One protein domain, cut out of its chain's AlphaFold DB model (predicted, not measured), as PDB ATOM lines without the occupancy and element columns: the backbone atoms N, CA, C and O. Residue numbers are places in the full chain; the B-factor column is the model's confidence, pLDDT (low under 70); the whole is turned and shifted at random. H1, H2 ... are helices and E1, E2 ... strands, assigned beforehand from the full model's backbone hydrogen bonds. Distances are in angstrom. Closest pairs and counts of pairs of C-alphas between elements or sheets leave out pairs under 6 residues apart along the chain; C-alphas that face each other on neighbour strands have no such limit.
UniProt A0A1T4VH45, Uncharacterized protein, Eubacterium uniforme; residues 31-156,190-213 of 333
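AT A GLANCE: This is residues 31 to 156 and 190 to 213 of the 333 residues of an uncharacterized protein of Eubacterium uniforme (UniProt A0A1T4VH45). A twisted antiparallel sheet makes the core, with helices over both faces: H1 and H3 cover one face near E1, and H2 and H4 the other near E6. The long hairpin E6 and E7 reaches toward one end of the longest axis and H3 toward the other. The printed part has 150 residues, with four named helices and eight named strands in the order E1 E2 H1 E3 H2 E4 E5 E6 E7 H3 E8 H4; the class is mixed. The sheet order is E3 E7 E6 E5 E4 E1 E2 E8. The whole is compact, with a radius of gyration of the C-alphas of 14.9 A and spans of 45 by 35 by 32 A.

IN THESE COORDINATES: Residues 31 to 43 hold no named element. E1, residues 44 to 50, begins at C-alpha 44 (170.570, 175.994, 199.016) and is 20.2 A long. E2 is residues 54 to 59, H1 64 to 72, E3 77 to 79 and H2 81 to 86. E4, residues 91 to 97, and E5, 101 to 108, lead to E6, 111 to 122, 33.9 A long, and E7, 125 to 136, 35.7 A long. H3, residues 142 to 156, is 21.1 A long. E8 is residues 192 to 194, and H4, 202 to 208, ends at C-alpha 208 (156.075, 160.316, 179.904).

HOW THE PARTS SIT: E4 E5 E6 E7 form a meander, each strand the antiparallel neighbour of the one before; N 94 and O 105 are 2.8 A apart, N 113 and O 106 2.8 A, and N 114 and O 133 2.8 A. E4 and E1 are antiparallel, with N 46 and O 95 3.0 A apart. E1 and E2 form a hairpin, with N 47 and O 58 2.9 A apart. Edge strand E8 pairs with E2 through N 55 and O 193, 2.8 A. E3 and E7 meet only at a point. H3 runs across the strands, at 73 degrees to E1 on the local plane, at a height over the sheet of 9.8 A. H1, on the same face, is close to H3 but not clearly touching; their closest C-alphas, Ile 67 and Ile 144, are 7.7 A apart. On the opposite face, H2 and H4 touch, about perpendicular at 78 degrees, their closest C-alphas being Ser 85 and Tyr 208, 5.0 A apart. Every O i to N i+4 pair is within hydrogen-bond range in H1, 9 of 11 in H3, 0 of 2 in H2 and 1 of 3 in H4; O i to N i+3 pairs are within range in 3 of 3 for H2 and 3 of 4 for H4.

THE WHOLE: The C-alphas farthest apart, Gly 123 and Lys 154, are 45.8 A apart. Residues 157 to 189 are not printed; C-alphas 156 and 190 are 10.5 A apart across this cut. Of the links printed whole, none is long. The mean pLDDT of the printed part is 83.1; residues 31 to 32, 119 to 129, 150 to 156 and 190 to 191 are under 70.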
ATOM      1  N   CYS A  31     161.207 184.009 179.720       58.59
ATOM      2  CA  CYS A  31     161.372 183.971 181.162       58.59
ATOM      3  C   CYS A  31     162.583 184.856 181.496       58.59
ATOM      4  O   CYS A  31     163.694 184.620 181.009       58.59
ATOM      5  N   ASN A  32     162.329 185.958 182.204       63.09
ATOM      6  CA  ASN A  32     163.349 186.949 182.546       63.09
ATOM      7  C   ASN A  32     164.083 186.595 183.845       63.09
ATOM      8  O   ASN A  32     165.124 187.195 184.119       63.09
ATOM      9  N   ASP A  33     163.575 185.625 184.603       78.62
ATOM     10  CA  ASP A  33     164.258 185.030 185.744       78.62
ATOM     11  C   ASP A  33     163.644 183.656 186.056       78.62
ATOM     12  O   ASP A  33     162.477 183.566 186.434       78.62
ATOM     13  N   LEU A  34     164.420 182.585 185.855       85.12
ATOM     14  CA  LEU A  34     163.981 181.210 186.128       85.12
ATOM     15  C   LEU A  34     163.836 180.918 187.624       85.12
ATOM     16  O   LEU A  34     163.166 179.952 187.967       85.12
ATOM     17  N   LEU A  35     164.470 181.712 188.485       87.56
ATOM     18  CA  LEU A  35     164.548 181.471 189.924       87.56
ATOM     19  C   LEU A  35     163.844 182.577 190.722       87.56
ATOM     20  O   LEU A  35     164.120 182.750 191.898       87.56
ATOM     21  N   VAL A  36     162.926 183.325 190.094       83.50
ATOM     22  CA  VAL A  36     162.239 184.477 190.715       83.50
ATOM     23  C   VAL A  36     161.534 184.142 192.034       83.50
ATOM     24  O   VAL A  36     161.365 185.021 192.875       83.50
ATOM     25  N   ASP A  37     161.118 182.887 192.198       80.62
ATOM     26  CA  ASP A  37     160.413 182.399 193.380       80.62
ATOM     27  C   ASP A  37     161.362 181.977 194.521       80.62
ATOM     28  O   ASP A  37     160.875 181.671 195.601       80.62
ATOM     29  N   VAL A  38     162.687 181.972 194.314       85.06
ATOM     30  CA  VAL A  38     163.681 181.536 195.311       85.06
ATOM     31  C   VAL A  38     164.467 182.735 195.837       85.06
ATOM     32  O   VAL A  38     165.063 183.497 195.073       85.06
ATOM     33  N   ASN A  39     164.530 182.895 197.161       84.25
ATOM     34  CA  ASN A  39     165.373 183.927 197.761       84.25
ATOM     35  C   ASN A  39     166.857 183.546 197.648       84.25
ATOM     36  O   ASN A  39     167.362 182.715 198.396       84.25
ATOM     37  N   LYS A  40     167.565 184.227 196.744       84.19
ATOM     38  CA  LYS A  40     168.996 184.047 196.472       84.19
ATOM     39  C   LYS A  40     169.896 184.041 197.716       84.19
ATOM     40  O   LYS A  40     170.898 183.336 197.703       84.19
ATOM     41  N   GLU A  41     169.603 184.850 198.736       82.31
ATOM     42  CA  GLU A  41     170.480 184.995 199.914       82.31
ATOM     43  C   GLU A  41     170.449 183.770 200.837       82.31
ATOM     44  O   GLU A  41     171.406 183.539 201.569       82.31
ATOM     45  N   HIS A  42     169.385 182.969 200.757       83.00
ATOM     46  CA  HIS A  42     169.173 181.779 201.586       83.00
ATOM     47  C   HIS A  42     169.043 180.494 200.758       83.00
ATOM     48  O   HIS A  42     168.690 179.451 201.295       83.00
ATOM     49  N   ALA A  43     169.284 180.571 199.448       84.94
ATOM     50  CA  ALA A  43     169.073 179.456 198.537       84.94
ATOM     51  C   ALA A  43     170.162 178.391 198.703       84.94
ATOM     52  O   ALA A  43     171.319 178.624 198.345       84.94
ATOM     53  N   MET A  44     169.763 177.202 199.143       89.12
ATOM     54  CA  MET A  44     170.570 175.994 199.016       89.12
ATOM     55  C   MET A  44     170.494 175.463 197.581       89.12
ATOM     56  O   MET A  44     169.547 175.757 196.838       89.12
ATOM     57  N   VAL A  45     171.529 174.730 197.162       90.50
ATOM     58  CA  VAL A  45     171.622 174.191 195.802       90.50
ATOM     59  C   VAL A  45     172.122 172.757 195.820       90.50
ATOM     60  O   VAL A  45     173.251 172.504 196.239       90.50
ATOM     61  N   ASP A  46     171.339 171.876 195.209       90.31
ATOM     62  CA  ASP A  46     171.744 170.507 194.913       90.31
ATOM     63  C   ASP A  46     171.861 170.307 193.410       90.31
ATOM     64  O   ASP A  46     171.091 170.870 192.624       90.31
ATOM     65  N   LEU A  47     172.843 169.509 192.994       91.88
ATOM     66  CA  LEU A  47     173.037 169.123 191.604       91.88
ATOM     67  C   LEU A  47     172.854 167.621 191.446       91.88
ATOM     68  O   LEU A  47     173.444 166.830 192.176       91.88
ATOM     69  N   MET A  48     172.116 167.234 190.412       92.62
ATOM     70  CA  MET A  48     171.844 165.837 190.099       92.62
ATOM     71  C   MET A  48     172.340 165.497 188.696       92.62
ATOM     72  O   MET A  48     172.331 166.332 187.787       92.62
ATOM     73  N   TYR A  49     172.748 164.252 188.491       93.81
ATOM     74  CA  TYR A  49     173.033 163.698 187.173       93.81
ATOM     75  C   TYR A  49     172.405 162.323 187.053       93.81
ATOM     76  O   TYR A  49     172.658 161.466 187.888       93.81
ATOM     77  N   PHE A  50     171.624 162.121 185.998       93.12
ATOM     78  CA  PHE A  50     171.026 160.838 185.664       93.12
ATOM     79  C   PHE A  50     171.584 160.351 184.328       93.12
ATOM     80  O   PHE A  50     171.467 161.045 183.311       93.12
ATOM     81  N   ASP A  51     172.197 159.171 184.317       91.44
ATOM     82  CA  ASP A  51     172.824 158.592 183.122       91.44
ATOM     83  C   ASP A  51     171.890 157.701 182.287       91.44
ATOM     84  O   ASP A  51     172.255 157.328 181.172       91.44
ATOM     85  N   GLY A  52     170.677 157.433 182.778       89.38
ATOM     86  CA  GLY A  52     169.733 156.475 182.194       89.38
ATOM     87  C   GLY A  52     169.535 155.224 183.053       89.38
ATOM     88  O   GLY A  52     168.580 154.485 182.829       89.38
ATOM     89  N   GLU A  53     170.403 154.998 184.040       85.50
ATOM     90  CA  GLU A  53     170.348 153.844 184.941       85.50
ATOM     91  C   GLU A  53     170.402 154.250 186.415       85.50
ATOM     92  O   GLU A  53     169.746 153.619 187.238       85.50
ATOM     93  N   GLN A  54     171.148 155.298 186.756       86.81
ATOM     94  CA  GLN A  54     171.370 155.740 188.131       86.81
ATOM     95  C   GLN A  54     171.415 157.265 188.228       86.81
ATOM     96  O   GLN A  54     171.844 157.961 187.300       86.81
ATOM     97  N   THR A  55     171.003 157.779 189.384       89.25
ATOM     98  CA  THR A  55     171.081 159.197 189.726       89.25
ATOM     99  C   THR A  55     172.200 159.437 190.729       89.25
ATOM    100  O   THR A  55     172.287 158.763 191.752       89.25
ATOM    101  N   LYS A  56     173.055 160.421 190.446       89.75
ATOM    102  CA  LYS A  56     174.105 160.912 191.340       89.75
ATOM    103  C   LYS A  56     173.747 162.299 191.863       89.75
ATOM    104  O   LYS A  56     173.537 163.207 191.055       89.75
ATOM    105  N   LEU A  57     173.780 162.468 193.181       87.38
ATOM    106  CA  LEU A  57     173.560 163.737 193.880       87.38
ATOM    107  C   LEU A  57     174.883 164.383 194.323       87.38
ATOM    108  O   LEU A  57     175.821 163.687 194.712       87.38
ATOM    109  N   ILE A  58     174.952 165.713 194.258       86.50
ATOM    110  CA  ILE A  58     176.048 166.542 194.773       86.50
ATOM    111  C   ILE A  58     175.440 167.728 195.526       86.50
ATOM    112  O   ILE A  58     174.760 168.558 194.918       86.50
ATOM    113  N   PHE A  59     175.758 167.847 196.814       83.69
ATOM    114  CA  PHE A  59     175.390 168.997 197.639       83.69
ATOM    115  C   PHE A  59     176.364 170.152 197.392       83.69
ATOM    116  O   PHE A  59     177.582 170.017 197.556       83.69
ATOM    117  N   VAL A  60     175.863 171.314 196.966       83.81
ATOM    118  CA  VAL A  60     176.724 172.470 196.681       83.81
ATOM    119  C   VAL A  60     176.893 173.304 197.943       83.81
ATOM    120  O   VAL A  60     176.116 174.215 198.203       83.81
ATOM    121  N   ASN A  61     177.971 173.060 198.684       78.25
ATOM    122  CA  ASN A  61     178.254 173.777 199.937       78.25
ATOM    123  C   ASN A  61     178.938 175.144 199.739       78.25
ATOM    124  O   ASN A  61     178.986 175.963 200.648       78.25
ATOM    125  N   GLU A  62     179.463 175.428 198.543       77.56
ATOM    126  CA  GLU A  62     180.125 176.698 198.233       77.56
ATOM    127  C   GLU A  62     179.791 177.184 196.824       77.56
ATOM    128  O   GLU A  62     179.562 176.405 195.900       77.56
ATOM    129  N   ASN A  63     179.881 178.498 196.597       80.50
ATOM    130  CA  ASN A  63     179.651 179.117 195.286       80.50
ATOM    131  C   ASN A  63     178.226 178.917 194.720       80.50
ATOM    132  O   ASN A  63     178.041 179.083 193.507       80.50
ATOM    133  N   GLN A  64     177.238 178.627 195.572       85.88
ATOM    134  CA  GLN A  64     175.811 178.545 195.227       85.88
ATOM    135  C   GLN A  64     175.354 179.793 194.455       85.88
ATOM    136  O   GLN A  64     174.762 179.694 193.381       85.88
ATOM    137  N   GLU A  65     175.779 180.980 194.908       85.94
ATOM    138  CA  GLU A  65     175.472 182.263 194.268       85.94
ATOM    139  C   GLU A  65     175.879 182.309 192.780       85.94
ATOM    140  O   GLU A  65     175.174 182.866 191.934       85.94
ATOM    141  N   LYS A  66     177.021 181.703 192.425       86.88
ATOM    142  CA  LYS A  66     177.501 181.662 191.033       86.88
ATOM    143  C   LYS A  66     176.624 180.760 190.170       86.88
ATOM    144  O   LYS A  66     176.425 181.082 188.998       86.88
ATOM    145  N   ILE A  67     176.126 179.653 190.725       88.12
ATOM    146  CA  ILE A  67     175.183 178.768 190.032       88.12
ATOM    147  C   ILE A  67     173.863 179.507 189.843       88.12
ATOM    148  O   ILE A  67     173.426 179.655 188.702       88.12
ATOM    149  N   TYR A  68     173.311 180.062 190.926       89.31
ATOM    150  CA  TYR A  68     172.078 180.844 190.913       89.31
ATOM    151  C   TYR A  68     172.118 181.923 189.825       89.31
ATOM    152  O   TYR A  68     171.303 181.912 188.907       89.31
ATOM    153  N   ASN A  69     173.130 182.801 189.851       87.06
ATOM    154  CA  ASN A  69     173.275 183.897 188.886       87.06
ATOM    155  C   ASN A  69     173.392 183.391 187.433       87.06
ATOM    156  O   ASN A  69     172.938 184.040 186.483       87.06
ATOM    157  N   LYS A  70     174.024 182.231 187.224       87.62
ATOM    158  CA  LYS A  70     174.171 181.634 185.893       87.62
ATOM    159  C   LYS A  70     172.852 181.066 185.371       87.62
ATOM    160  O   LYS A  70     172.610 181.166 184.171       87.62
ATOM    161  N   ILE A  71     172.024 180.491 186.241       87.81
ATOM    162  CA  ILE A  71     170.711 179.955 185.867       87.81
ATOM    163  C   ILE A  71     169.680 181.075 185.704       87.81
ATOM    164  O   ILE A  71     169.022 181.132 184.667       87.81
ATOM    165  N   SER A  72     169.594 182.020 186.643       86.31
ATOM    166  CA  SER A  72     168.644 183.144 186.590       86.31
ATOM    167  C   SER A  72     168.847 184.053 185.370       86.31
ATOM    168  O   SER A  72     167.893 184.588 184.801       86.31
ATOM    169  N   SER A  73     170.091 184.188 184.899       84.25
ATOM    170  CA  SER A  73     170.420 184.981 183.707       84.25
ATOM    171  C   SER A  73     170.074 184.306 182.376       84.25
ATOM    172  O   SER A  73     170.188 184.943 181.322       84.25
ATOM    173  N   LEU A  74     169.631 183.042 182.381       85.00
ATOM    174  CA  LEU A  74     169.196 182.377 181.160       85.00
ATOM    175  C   LEU A  74     167.988 183.109 180.561       85.00
ATOM    176  O   LEU A  74     167.059 183.540 181.239       85.00
ATOM    177  N   ARG A  75     168.019 183.267 179.238       81.81
ATOM    178  CA  ARG A  75     166.930 183.857 178.456       81.81
ATOM    179  C   ARG A  75     166.401 182.786 177.532       81.81
ATOM    180  O   ARG A  75     167.034 182.458 176.527       81.81
ATOM    181  N   LEU A  76     165.277 182.199 177.920       85.62
ATOM    182  CA  LEU A  76     164.747 181.004 177.282       85.62
ATOM    183  C   LEU A  76     163.406 181.271 176.615       85.62
ATOM    184  O   LEU A  76     162.607 182.088 177.070       85.62
ATOM    185  N   LYS A  77     163.164 180.541 175.525       86.19
ATOM    186  CA  LYS A  77     161.869 180.515 174.856       86.19
ATOM    187  C   LYS A  77     161.084 179.316 175.370       86.19
ATOM    188  O   LYS A  77     161.509 178.177 175.156       86.19
ATOM    189  N   GLN A  78     159.949 179.591 176.003       91.25
ATOM    190  CA  GLN A  78     159.008 178.562 176.427       91.25
ATOM    191  C   GLN A  78     158.446 177.821 175.207       91.25
ATOM    192  O   GLN A  78     158.248 178.399 174.130       91.25
ATOM    193  N   ILE A  79     158.224 176.525 175.374       93.62
ATOM    194  CA  ILE A  79     157.638 175.626 174.383       93.62
ATOM    195  C   ILE A  79     156.507 174.810 175.035       93.62
ATOM    196  O   ILE A  79     156.407 174.799 176.261       93.62
ATOM    197  N   PRO A  80     155.644 174.142 174.245       94.12
ATOM    198  CA  PRO A  80     154.554 173.333 174.793       94.12
ATOM    199  C   PRO A  80     155.065 172.202 175.701       94.12
ATOM    200  O   PRO A  80     156.039 171.534 175.343       94.12
ATOM    201  N   LEU A  81     154.416 172.004 176.855       92.12
ATOM    202  CA  LEU A  81     154.837 171.064 177.907       92.12
ATOM    203  C   LEU A  81     154.768 169.601 177.450       92.12
ATOM    204  O   LEU A  81     155.540 168.772 177.910       92.12
ATOM    205  N   GLU A  82     153.918 169.272 176.480       91.06
ATOM    206  CA  GLU A  82     153.753 167.908 175.959       91.06
ATOM    207  C   GLU A  82     155.050 167.363 175.331       91.06
ATOM    208  O   GLU A  82     155.232 166.151 175.198       91.06
ATOM    209  N   LYS A  83     155.985 168.258 174.984       93.44
ATOM    210  CA  LYS A  83     157.325 167.908 174.505       93.44
ATOM    211  C   LYS A  83     158.251 167.369 175.598       93.44
ATOM    212  O   LYS A  83     159.352 166.955 175.255       93.44
ATOM    213  N   VAL A  84     157.833 167.318 176.869       92.75
ATOM    214  CA  VAL A  84     158.565 166.587 177.925       92.75
ATOM    215  C   VAL A  84     158.771 165.125 177.517       92.75
ATOM    216  O   VAL A  84     159.840 164.579 177.746       92.75
ATOM    217  N   SER A  85     157.818 164.529 176.793       90.94
ATOM    218  CA  SER A  85     157.956 163.185 176.207       90.94
ATOM    219  C   SER A  85     159.115 163.014 175.213       90.94
ATOM    220  O   SER A  85     159.489 161.888 174.893       90.94
ATOM    221  N   GLU A  86     159.693 164.109 174.708       92.19
ATOM    222  CA  GLU A  86     160.869 164.079 173.834       92.19
ATOM    223  C   GLU A  86     162.193 164.090 174.622       92.19
ATOM    224  O   GLU A  86     163.244 163.863 174.021       92.19
ATOM    225  N   MET A  87     162.162 164.369 175.933       92.75
ATOM    226  CA  MET A  87     163.348 164.404 176.793       92.75
ATOM    227  C   MET A  87     163.882 162.991 177.040       92.75
ATOM    228  O   MET A  87     163.112 162.058 177.261       92.75
ATOM    229  N   LYS A  88     165.209 162.848 176.979       89.44
ATOM    230  CA  LYS A  88     165.916 161.570 177.114       89.44
ATOM    231  C   LYS A  88     167.197 161.738 177.903       89.44
ATOM    232  O   LYS A  88     167.847 162.780 177.787       89.44
ATOM    233  N   SER A  89     167.571 160.696 178.633       91.75
ATOM    234  CA  SER A  89     168.869 160.616 179.298       91.75
ATOM    235  C   SER A  89     170.046 160.783 178.304       91.75
ATOM    236  O   SER A  89     169.913 160.501 177.104       91.75
ATOM    237  N   PRO A  90     171.212 161.279 178.761       94.44
ATOM    238  CA  PRO A  90     171.498 161.712 180.125       94.44
ATOM    239  C   PRO A  90     170.874 163.071 180.472       94.44
ATOM    240  O   PRO A  90     170.753 163.963 179.627       94.44
ATOM    241  N   CYS A  91     170.547 163.237 181.750       95.44
ATOM    242  CA  CYS A  91     169.907 164.426 182.294       95.44
ATOM    243  C   CYS A  91     170.731 165.051 183.421       95.44
ATOM    244  O   CYS A  91     171.416 164.364 184.173       95.44
ATOM    245  N   TYR A  92     170.646 166.372 183.536       95.19
ATOM    246  CA  TYR A  92     171.317 167.163 184.565       95.19
ATOM    247  C   TYR A  92     170.268 167.947 185.345       95.19
ATOM    248  O   TYR A  92     169.542 168.746 184.750       95.19
ATOM    249  N   GLY A  93     170.199 167.710 186.648       94.19
ATOM    250  CA  GLY A  93     169.289 168.362 187.574       94.19
ATOM    251  C   GLY A  93     169.965 169.461 188.388       94.19
ATOM    252  O   GLY A  93     171.173 169.415 188.636       94.19
ATOM    253  N   ALA A  94     169.184 170.455 188.787       93.12
ATOM    254  CA  ALA A  94     169.552 171.428 189.803       93.12
ATOM    255  C   ALA A  94     168.316 171.815 190.617       93.12
ATOM    256  O   ALA A  94     167.340 172.310 190.045       93.12
ATOM    257  N   LYS A  95     168.367 171.611 191.931       92.38
ATOM    258  CA  LYS A  95     167.317 172.004 192.873       92.38
ATOM    259  C   LYS A  95     167.778 173.251 193.616       92.38
ATOM    260  O   LYS A  95     168.893 173.288 194.125       92.38
ATOM    261  N   PHE A  96     166.943 174.284 193.620       91.50
ATOM    262  CA  PHE A  96     167.164 175.541 194.330       91.50
ATOM    263  C   PHE A  96     166.058 175.686 195.354       91.50
ATOM    264  O   PHE A  96     164.892 175.765 194.964       91.50
ATOM    265  N   TYR A  97     166.403 175.722 196.632       88.38
ATOM    266  CA  TYR A  97     165.390 175.666 197.675       88.38
ATOM    267  C   TYR A  97     165.736 176.524 198.886       88.38
ATOM    268  O   TYR A  97     166.895 176.831 199.164       88.38
ATOM    269  N   THR A  98     164.675 176.939 199.563       84.56
ATOM    270  CA  THR A  98     164.644 177.546 200.891       84.56
ATOM    271  C   THR A  98     163.561 176.830 201.699       84.56
ATOM    272  O   THR A  98     162.799 176.040 201.144       84.56
ATOM    273  N   ASP A  99     163.404 177.175 202.974       77.12
ATOM    274  CA  ASP A  99     162.327 176.627 203.818       77.12
ATOM    275  C   ASP A  99     160.906 176.903 203.274       77.12
ATOM    276  O   ASP A  99     159.940 176.238 203.650       77.12
ATOM    277  N   GLU A 100     160.760 177.901 202.396       75.81
ATOM    278  CA  GLU A 100     159.467 178.390 201.901       75.81
ATOM    279  C   GLU A 100     159.211 178.078 200.421       75.81
ATOM    280  O   GLU A 100     158.068 178.147 199.958       75.81
ATOM    281  N   SER A 101     160.260 177.798 199.647       81.50
ATOM    282  CA  SER A 101     160.171 177.761 198.189       81.50
ATOM    283  C   SER A 101     161.152 176.781 197.585       81.50
ATOM    284  O   SER A 101     162.288 176.665 198.041       81.50
ATOM    285  N   GLU A 102     160.734 176.136 196.503       87.69
ATOM    286  CA  GLU A 102     161.599 175.240 195.757       87.69
ATOM    287  C   GLU A 102     161.373 175.386 194.250       87.69
ATOM    288  O   GLU A 102     160.246 175.400 193.741       87.69
ATOM    289  N   VAL A 103     162.483 175.498 193.522       91.31
ATOM    290  CA  VAL A 103     162.529 175.468 192.064       91.31
ATOM    291  C   VAL A 103     163.475 174.369 191.614       91.31
ATOM    292  O   VAL A 103     164.662 174.358 191.934       91.31
ATOM    293  N   GLU A 104     162.947 173.488 190.782       93.06
ATOM    294  CA  GLU A 104     163.659 172.353 190.223       93.06
ATOM    295  C   GLU A 104     163.927 172.568 188.739       93.06
ATOM    296  O   GLU A 104     163.026 172.900 187.968       93.06
ATOM    297  N   ILE A 105     165.157 172.328 188.296       94.19
ATOM    298  CA  ILE A 105     165.554 172.475 186.898       94.19
ATOM    299  C   ILE A 105     166.121 171.160 186.387       94.19
ATOM    300  O   ILE A 105     167.166 170.729 186.852       94.19
ATOM    301  N   THR A 106     165.509 170.590 185.350       95.06
ATOM    302  CA  THR A 106     166.023 169.394 184.672       95.06
ATOM    303  C   THR A 106     166.361 169.695 183.228       95.06
ATOM    304  O   THR A 106     165.519 170.136 182.446       95.06
ATOM    305  N   TYR A 107     167.605 169.437 182.848       94.75
ATOM    306  CA  TYR A 107     168.095 169.607 181.492       94.75
ATOM    307  C   TYR A 107     168.401 168.260 180.840       94.75
ATOM    308  O   TYR A 107     169.258 167.524 181.323       94.75
ATOM    309  N   CYS A 108     167.775 167.996 179.694       92.56
ATOM    310  CA  CYS A 108     168.012 166.804 178.879       92.56
ATOM    311  C   CYS A 108     167.932 167.179 177.392       92.56
ATOM    312  O   CYS A 108     166.980 167.835 176.975       92.56
ATOM    313  N   ASP A 109     168.925 166.794 176.587       86.00
ATOM    314  CA  ASP A 109     168.935 166.951 175.116       86.00
ATOM    315  C   ASP A 109     168.426 168.314 174.570       86.00
ATOM    316  O   ASP A 109     167.573 168.409 173.686       86.00
ATOM    317  N   GLY A 110     168.920 169.430 175.120       89.69
ATOM    318  CA  GLY A 110     168.535 170.773 174.654       89.69
ATOM    319  C   GLY A 110     167.162 171.267 175.138       89.69
ATOM    320  O   GLY A 110     166.748 172.379 174.781       89.69
ATOM    321  N   TYR A 111     166.488 170.489 175.978       93.31
ATOM    322  CA  TYR A 111     165.291 170.872 176.710       93.31
ATOM    323  C   TYR A 111     165.636 171.204 178.157       93.31
ATOM    324  O   TYR A 111     166.520 170.593 178.750       93.31
ATOM    325  N   LEU A 112     164.949 172.200 178.709       94.38
ATOM    326  CA  LEU A 112     165.026 172.563 180.117       94.38
ATOM    327  C   LEU A 112     163.610 172.586 180.677       94.38
ATOM    328  O   LEU A 112     162.797 173.403 180.248       94.38
ATOM    329  N   LEU A 113     163.334 171.674 181.596       94.62
ATOM    330  CA  LEU A 113     162.106 171.593 182.367       94.62
ATOM    331  C   LEU A 113     162.324 172.322 183.691       94.62
ATOM    332  O   LEU A 113     163.302 172.060 184.385       94.62
ATOM    333  N   LYS A 114     161.437 173.260 184.003       94.06
ATOM    334  CA  LYS A 114     161.370 173.939 185.293       94.06
ATOM    335  C   LYS A 114     160.131 173.449 186.025       94.06
ATOM    336  O   LYS A 114     159.039 173.559 185.470       94.06
ATOM    337  N   GLY A 115     160.312 172.969 187.243       91.75
ATOM    338  CA  GLY A 115     159.272 172.747 188.234       91.75
ATOM    339  C   GLY A 115     159.354 173.829 189.296       91.75
ATOM    340  O   GLY A 115     160.429 174.334 189.621       91.75
ATOM    341  N   THR A 116     158.212 174.253 189.811       88.75
ATOM    342  CA  THR A 116     158.143 175.177 190.943       88.75
ATOM    343  C   THR A 116     157.146 174.625 191.928       88.75
ATOM    344  O   THR A 116     155.960 174.559 191.612       88.75
ATOM    345  N   ALA A 117     157.645 174.227 193.089       79.00
ATOM    346  CA  ALA A 117     156.857 173.734 194.196       79.00
ATOM    347  C   ALA A 117     156.482 174.919 195.088       79.00
ATOM    348  O   ALA A 117     157.339 175.675 195.551       79.00
ATOM    349  N   LYS A 118     155.178 175.118 195.293       71.44
ATOM    350  CA  LYS A 118     154.660 176.131 196.217       71.44
ATOM    351  C   LYS A 118     153.918 175.447 197.342       71.44
ATOM    352  O   LYS A 118     152.910 174.781 197.095       71.44
ATOM    353  N   LYS A 119     154.399 175.668 198.564       68.56
ATOM    354  CA  LYS A 119     153.696 175.267 199.773       68.56
ATOM    355  C   LYS A 119     152.449 176.137 199.925       68.56
ATOM    356  O   LYS A 119     152.518 177.360 200.025       68.56
ATOM    357  N   LEU A 120     151.293 175.501 199.867       64.12
ATOM    358  CA  LEU A 120     149.995 176.078 200.152       64.12
ATOM    359  C   LEU A 120     149.665 175.722 201.603       64.12
ATOM    360  O   LEU A 120     149.363 174.571 201.925       64.12
ATOM    361  N   ASP A 121     149.747 176.716 202.486       58.06
ATOM    362  CA  ASP A 121     149.328 176.561 203.876       58.06
ATOM    363  C   ASP A 121     147.802 176.446 203.935       58.06
ATOM    364  O   ASP A 121     147.069 177.437 203.873       58.06
ATOM    365  N   SER A 122     147.312 175.213 204.061       52.09
ATOM    366  CA  SER A 122     145.893 174.904 204.243       52.09
ATOM    367  C   SER A 122     145.608 174.364 205.650       52.09
ATOM    368  O   SER A 122     144.941 173.353 205.835       52.09
ATOM    369  N   GLY A 123     146.114 175.050 206.680       60.28
ATOM    370  CA  GLY A 123     145.806 174.752 208.085       60.28
ATOM    371  C   GLY A 123     146.309 173.381 208.556       60.28
ATOM    372  O   GLY A 123     147.412 173.288 209.075       60.28
ATOM    373  N   GLU A 124     145.498 172.329 208.407       48.22
ATOM    374  CA  GLU A 124     145.783 170.962 208.885       48.22
ATOM    375  C   GLU A 124     146.620 170.119 207.903       48.22
ATOM    376  O   GLU A 124     147.037 169.015 208.248       48.22
ATOM    377  N   ARG A 125     146.856 170.604 206.673       52.75
ATOM    378  CA  ARG A 125     147.667 169.920 205.649       52.75
ATOM    379  C   ARG A 125     148.539 170.915 204.884       52.75
ATOM    380  O   ARG A 125     148.043 171.949 204.427       52.75
ATOM    381  N   SER A 126     149.818 170.589 204.709       52.56
ATOM    382  CA  SER A 126     150.687 171.248 203.735       52.56
ATOM    383  C   SER A 126     150.416 170.661 202.353       52.56
ATOM    384  O   SER A 126     150.598 169.468 202.134       52.56
ATOM    385  N   GLU A 127     149.951 171.487 201.423       60.22
ATOM    386  CA  GLU A 127     149.803 171.109 200.015       60.22
ATOM    387  C   GLU A 127     151.009 171.654 199.239       60.22
ATOM    388  O   GLU A 127     151.374 172.810 199.430       60.22
ATOM    389  N   ILE A 128     151.643 170.855 198.376       65.25
ATOM    390  CA  ILE A 128     152.778 171.308 197.555       65.25
ATOM    391  C   ILE A 128     152.365 171.279 196.092       65.25
ATOM    392  O   ILE A 128     152.483 170.279 195.397       65.25
ATOM    393  N   LYS A 129     151.894 172.406 195.569       69.88
ATOM    394  CA  LYS A 129     151.511 172.462 194.159       69.88
ATOM    395  C   LYS A 129     152.752 172.659 193.286       69.88
ATOM    396  O   LYS A 129     153.388 173.708 193.383       69.88
ATOM    397  N   HIS A 130     153.032 171.714 192.382       77.00
ATOM    398  CA  HIS A 130     154.045 171.902 191.338       77.00
ATOM    399  C   HIS A 130     153.456 172.568 190.090       77.00
ATOM    400  O   HIS A 130     152.425 172.153 189.551       77.00
ATOM    401  N   GLU A 131     154.146 173.589 189.591       87.12
ATOM    402  CA  GLU A 131     153.885 174.215 188.296       87.12
ATOM    403  C   GLU A 131     155.067 173.978 187.357       87.12
ATOM    404  O   GLU A 131     156.217 174.219 187.725       87.12
ATOM    405  N   TYR A 132     154.777 173.506 186.139       90.81
ATOM    406  CA  TYR A 132     155.800 173.087 185.186       90.81
ATOM    407  C   TYR A 132     155.853 173.978 183.950       90.81
ATOM    408  O   TYR A 132     154.839 174.291 183.322       90.81
ATOM    409  N   GLU A 133     157.070 174.322 183.545       93.31
ATOM    410  CA  GLU A 133     157.353 175.090 182.342       93.31
ATOM    411  C   GLU A 133     158.480 174.424 181.552       93.31
ATOM    412  O   GLU A 133     159.543 174.123 182.091       93.31
ATOM    413  N   LEU A 134     158.274 174.224 180.248       94.56
ATOM    414  CA  LEU A 134     159.285 173.641 179.372       94.56
ATOM    415  C   LEU A 134     159.889 174.693 178.449       94.56
ATOM    416  O   LEU A 134     159.194 175.509 177.839       94.56
ATOM    417  N   TYR A 135     161.201 174.621 178.281       93.19
ATOM    418  CA  TYR A 135     161.976 175.566 177.502       93.19
ATOM    419  C   TYR A 135     162.895 174.856 176.516       93.19
ATOM    420  O   TYR A 135     163.468 173.807 176.805       93.19
ATOM    421  N   LYS A 136     163.112 175.483 175.356       90.94
ATOM    422  CA  LYS A 136     164.197 175.086 174.452       90.94
ATOM    423  C   LYS A 136     165.439 175.912 174.750       90.94
ATOM    424  O   LYS A 136     165.375 177.144 174.758       90.94
ATOM    425  N   THR A 137     166.578 175.254 174.935       86.81
ATOM    426  CA  THR A 137     167.827 175.926 175.295       86.81
ATOM    427  C   THR A 137     169.030 175.381 174.533       86.81
ATOM    428  O   THR A 137     169.081 174.230 174.113       86.81
ATOM    429  N   LYS A 138     170.028 176.248 174.345       83.94
ATOM    430  CA  LYS A 138     171.379 175.866 173.900       83.94
ATOM    431  C   LYS A 138     172.375 175.858 175.061       83.94
ATOM    432  O   LYS A 138     173.572 175.694 174.832       83.94
ATOM    433  N   CYS A 139     171.902 176.117 176.284       79.00
ATOM    434  CA  CYS A 139     172.739 176.057 177.470       79.00
ATOM    435  C   CYS A 139     173.308 174.645 177.606       79.00
ATOM    436  O   CYS A 139     172.598 173.663 177.408       79.00
ATOM    437  N   ASN A 140     174.591 174.561 177.934       80.06
ATOM    438  CA  ASN A 140     175.256 173.305 178.223       80.06
ATOM    439  C   ASN A 140     175.329 173.162 179.749       80.06
ATOM    440  O   ASN A 140     176.279 173.646 180.370       80.06
ATOM    441  N   PHE A 141     174.291 172.562 180.337       83.88
ATOM    442  CA  PHE A 141     174.204 172.309 181.780       83.88
ATOM    443  C   PHE A 141     175.264 171.322 182.264       83.88
ATOM    444  O   PHE A 141     175.790 171.505 183.357       83.88
ATOM    445  N   LYS A 142     175.687 170.382 181.411       85.56
ATOM    446  CA  LYS A 142     176.822 169.494 181.690       85.56
ATOM    447  C   LYS A 142     178.064 170.274 182.131       85.56
ATOM    448  O   LYS A 142     178.683 169.928 183.122       85.56
ATOM    449  N   LYS A 143     178.396 171.393 181.474       84.06
ATOM    450  CA  LYS A 143     179.536 172.238 181.891       84.06
ATOM    451  C   LYS A 143     179.377 172.868 183.276       84.06
ATOM    452  O   LYS A 143     180.372 173.307 183.845       84.06
ATOM    453  N   ILE A 144     178.145 173.051 183.752       81.69
ATOM    454  CA  ILE A 144     177.895 173.489 185.127       81.69
ATOM    455  C   ILE A 144     178.179 172.300 186.037       81.69
ATOM    456  O   ILE A 144     179.091 172.410 186.843       81.69
ATOM    457  N   TYR A 145     177.505 171.171 185.818       85.56
ATOM    458  CA  TYR A 145     177.663 169.953 186.614       85.56
ATOM    459  C   TYR A 145     179.127 169.491 186.732       85.56
ATOM    460  O   TYR A 145     179.663 169.467 187.835       85.56
ATOM    461  N   ASP A 146     179.814 169.266 185.603       84.50
ATOM    462  CA  ASP A 146     181.207 168.781 185.547       84.50
ATOM    463  C   ASP A 146     182.168 169.637 186.391       84.50
ATOM    464  O   ASP A 146     183.146 169.146 186.954       84.50
ATOM    465  N   LYS A 147     181.921 170.953 186.455       81.12
ATOM    466  CA  LYS A 147     182.766 171.874 187.216       81.12
ATOM    467  C   LYS A 147     182.654 171.612 188.718       81.12
ATOM    468  O   LYS A 147     183.659 171.729 189.411       81.12
ATOM    469  N   TYR A 148     181.450 171.339 189.209       78.56
ATOM    470  CA  TYR A 148     181.195 171.142 190.636       78.56
ATOM    471  C   TYR A 148     181.470 169.705 191.062       78.56
ATOM    472  O   TYR A 148     182.060 169.515 192.115       78.56
ATOM    473  N   GLU A 149     181.208 168.729 190.193       76.81
ATOM    474  CA  GLU A 149     181.668 167.352 190.388       76.81
ATOM    475  C   GLU A 149     183.187 167.280 190.588       76.81
ATOM    476  O   GLU A 149     183.669 166.604 191.490       76.81
ATOM    477  N   TYR A 150     183.961 168.024 189.795       65.69
ATOM    478  CA  TYR A 150     185.411 168.091 189.979       65.69
ATOM    479  C   TYR A 150     185.824 168.692 191.335       65.69
ATOM    480  O   TYR A 150     186.796 168.237 191.937       65.69
ATOM    481  N   LEU A 151     185.127 169.735 191.802       64.62
ATOM    482  CA  LEU A 151     185.437 170.384 193.082       64.62
ATOM    483  C   LEU A 151     185.135 169.463 194.266       64.62
ATOM    484  O   LEU A 151     185.925 169.415 195.203       64.62
ATOM    485  N   ASP A 152     184.038 168.720 194.176       67.44
ATOM    486  CA  ASP A 152     183.606 167.745 195.172       67.44
ATOM    487  C   ASP A 152     184.632 166.608 195.327       67.44
ATOM    488  O   ASP A 152     185.184 166.394 196.405       67.44
ATOM    489  N   VAL A 153     185.040 165.998 194.204       62.22
ATOM    490  CA  VAL A 153     186.083 164.953 194.175       62.22
ATOM    491  C   VAL A 153     187.420 165.450 194.733       62.22
ATOM    492  O   VAL A 153     188.139 164.700 195.391       62.22
ATOM    493  N   LYS A 154     187.786 166.709 194.464       59.81
ATOM    494  CA  LYS A 154     189.029 167.274 194.993       59.81
ATOM    495  C   LYS A 154     188.976 167.412 196.521       59.81
ATOM    496  O   LYS A 154     189.956 167.089 197.179       59.81
ATOM    497  N   ARG A 155     187.840 167.849 197.076       61.59
ATOM    498  CA  ARG A 155     187.649 168.015 198.525       61.59
ATOM    499  C   ARG A 155     187.757 166.685 199.273       61.59
ATOM    500  O   ARG A 155     188.405 166.639 200.311       61.59
ATOM    501  N   GLU A 156     187.183 165.613 198.725       60.31
ATOM    502  CA  GLU A 156     187.348 164.251 199.262       60.31
ATOM    503  C   GLU A 156     188.822 163.817 199.275       60.31
ATOM    504  O   GLU A 156     189.287 163.208 200.234       60.31
ATOM    505  N   ARG A 190     178.816 160.577 197.610       54.31
ATOM    506  CA  ARG A 190     178.056 160.290 196.373       54.31
ATOM    507  C   ARG A 190     176.818 159.416 196.594       54.31
ATOM    508  O   ARG A 190     176.866 158.209 196.346       54.31
ATOM    509  N   ASN A 191     175.703 160.031 196.972       63.00
ATOM    510  CA  ASN A 191     174.439 159.310 197.002       63.00
ATOM    511  C   ASN A 191     174.102 158.876 195.566       63.00
ATOM    512  O   ASN A 191     173.835 159.705 194.686       63.00
ATOM    513  N   LEU A 192     174.253 157.574 195.327       71.62
ATOM    514  CA  LEU A 192     173.963 156.891 194.076       71.62
ATOM    515  C   LEU A 192     172.650 156.150 194.258       71.62
ATOM    516  O   LEU A 192     172.560 155.198 195.030       71.62
ATOM    517  N   PHE A 193     171.647 156.587 193.515       74.81
ATOM    518  CA  PHE A 193     170.313 156.018 193.549       74.81
ATOM    519  C   PHE A 193     170.067 155.226 192.274       74.81
ATOM    520  O   PHE A 193     170.441 155.663 191.185       74.81
ATOM    521  N   ALA A 194     169.446 154.056 192.398       78.75
ATOM    522  CA  ALA A 194     169.025 153.290 191.236       78.75
ATOM    523  C   ALA A 194     167.837 153.992 190.557       78.75
ATOM    524  O   ALA A 194     166.868 154.368 191.207       78.75
ATOM    525  N   GLY A 195     167.898 154.151 189.238       82.38
ATOM    526  CA  GLY A 195     166.863 154.818 188.456       82.38
ATOM    527  C   GLY A 195     166.888 156.345 188.549       82.38
ATOM    528  O   GLY A 195     167.875 156.970 188.949       82.38
ATOM    529  N   GLY A 196     165.795 156.951 188.082       82.94
ATOM    530  CA  GLY A 196     165.664 158.396 187.894       82.94
ATOM    531  C   GLY A 196     164.790 159.116 188.921       82.94
ATOM    532  O   GLY A 196     164.522 160.294 188.705       82.94
ATOM    533  N   SER A 197     164.323 158.454 189.990       81.12
ATOM    534  CA  SER A 197     163.378 159.046 190.959       81.12
ATOM    535  C   SER A 197     163.949 160.242 191.713       81.12
ATOM    536  O   SER A 197     163.215 161.187 191.976       81.12
ATOM    537  N   GLU A 198     165.254 160.232 191.985       83.56
ATOM    538  CA  GLU A 198     165.950 161.323 192.682       83.56
ATOM    539  C   GLU A 198     166.380 162.463 191.750       83.56
ATOM    540  O   GLU A 198     167.016 163.435 192.165       83.56
ATOM    541  N   LEU A 199     166.087 162.353 190.452       90.56
ATOM    542  CA  LEU A 199     166.306 163.457 189.533       90.56
ATOM    543  C   LEU A 199     165.256 164.542 189.797       90.56
ATOM    544  O   LEU A 199     164.076 164.266 189.992       90.56
ATOM    545  N   THR A 200     165.651 165.806 189.678       90.50
ATOM    546  CA  THR A 200     164.690 166.914 189.661       90.50
ATOM    547  C   THR A 200     163.579 166.674 188.634       90.50
ATOM    548  O   THR A 200     163.824 166.163 187.533       90.50
ATOM    549  N   ASN A 201     162.354 167.091 188.945       90.56
ATOM    550  CA  ASN A 201     161.168 166.888 188.114       90.56
ATOM    551  C   ASN A 201     160.888 165.415 187.726       90.56
ATOM    552  O   ASN A 201     160.176 165.180 186.739       90.56
ATOM    553  N   ALA A 202     161.439 164.426 188.447       87.38
ATOM    554  CA  ALA A 202     161.238 163.007 188.151       87.38
ATOM    555  C   ALA A 202     159.754 162.644 188.083       87.38
ATOM    556  O   ALA A 202     159.342 161.957 187.153       87.38
ATOM    557  N   GLU A 203     158.928 163.185 188.982       81.62
ATOM    558  CA  GLU A 203     157.482 162.951 188.993       81.62
ATOM    559  C   GLU A 203     156.831 163.187 187.627       81.62
ATOM    560  O   GLU A 203     156.074 162.345 187.141       81.62
ATOM    561  N   LEU A 204     157.141 164.315 186.972       87.12
ATOM    562  CA  LEU A 204     156.603 164.616 185.649       87.12
ATOM    563  C   LEU A 204     157.251 163.749 184.567       87.12
ATOM    564  O   LEU A 204     156.551 163.267 183.678       87.12
ATOM    565  N   LEU A 205     158.571 163.559 184.618       89.81
ATOM    566  CA  LEU A 205     159.315 162.790 183.615       89.81
ATOM    567  C   LEU A 205     158.846 161.331 183.557       89.81
ATOM    568  O   LEU A 205     158.581 160.806 182.471       89.81
ATOM    569  N   CYS A 206     158.620 160.726 184.719       85.81
ATOM    570  CA  CYS A 206     158.084 159.385 184.887       85.81
ATOM    571  C   CYS A 206     156.685 159.224 184.249       85.81
ATOM    572  O   CYS A 206     156.355 158.145 183.755       85.81
ATOM    573  N   LYS A 207     155.865 160.284 184.145       82.50
ATOM    574  CA  LYS A 207     154.574 160.201 183.423       82.50
ATOM    575  C   LYS A 207     154.739 159.949 181.927       82.50
ATOM    576  O   LYS A 207     153.837 159.404 181.293       82.50
ATOM    577  N   TYR A 208     155.856 160.378 181.347       84.31
ATOM    578  CA  TYR A 208     156.075 160.316 179.904       84.31
ATOM    579  C   TYR A 208     157.041 159.221 179.481       84.31
ATOM    580  O   TYR A 208     156.963 158.761 178.340       84.31
ATOM    581  N   ASN A 209     157.965 158.828 180.355       84.00
ATOM    582  CA  ASN A 209     159.025 157.909 179.991       84.00
ATOM    583  C   ASN A 209     159.452 157.051 181.185       84.00
ATOM    584  O   ASN A 209     159.913 157.550 182.207       84.00
ATOM    585  N   THR A 210     159.311 155.736 181.025       81.56
ATOM    586  CA  THR A 210     159.623 154.750 182.064       81.56
ATOM    587  C   THR A 210     161.114 154.645 182.369       81.56
ATOM    588  O   THR A 210     161.463 154.022 183.361       81.56
ATOM    589  N   GLU A 211     161.999 155.227 181.545       84.56
ATOM    590  CA  GLU A 211     163.439 155.269 181.847       84.56
ATOM    591  C   GLU A 211     163.742 155.985 183.171       84.56
ATOM    592  O   GLU A 211     164.753 155.697 183.791       84.56
ATOM    593  N   PHE A 212     162.859 156.882 183.623       87.12
ATOM    594  CA  PHE A 212     163.037 157.636 184.865       87.12
ATOM    595  C   PHE A 212     162.496 156.922 186.113       87.12
ATOM    596  O   PHE A 212     162.653 157.437 187.216       87.12
ATOM    597  N   TYR A 213     161.865 155.752 185.977       86.62
ATOM    598  CA  TYR A 213     161.357 155.015 187.138       86.62
ATOM    599  C   TYR A 213     162.502 154.537 188.045       86.62
ATOM    600  O   TYR A 213     163.583 154.203 187.555       86.62
TER     601      TYR A 213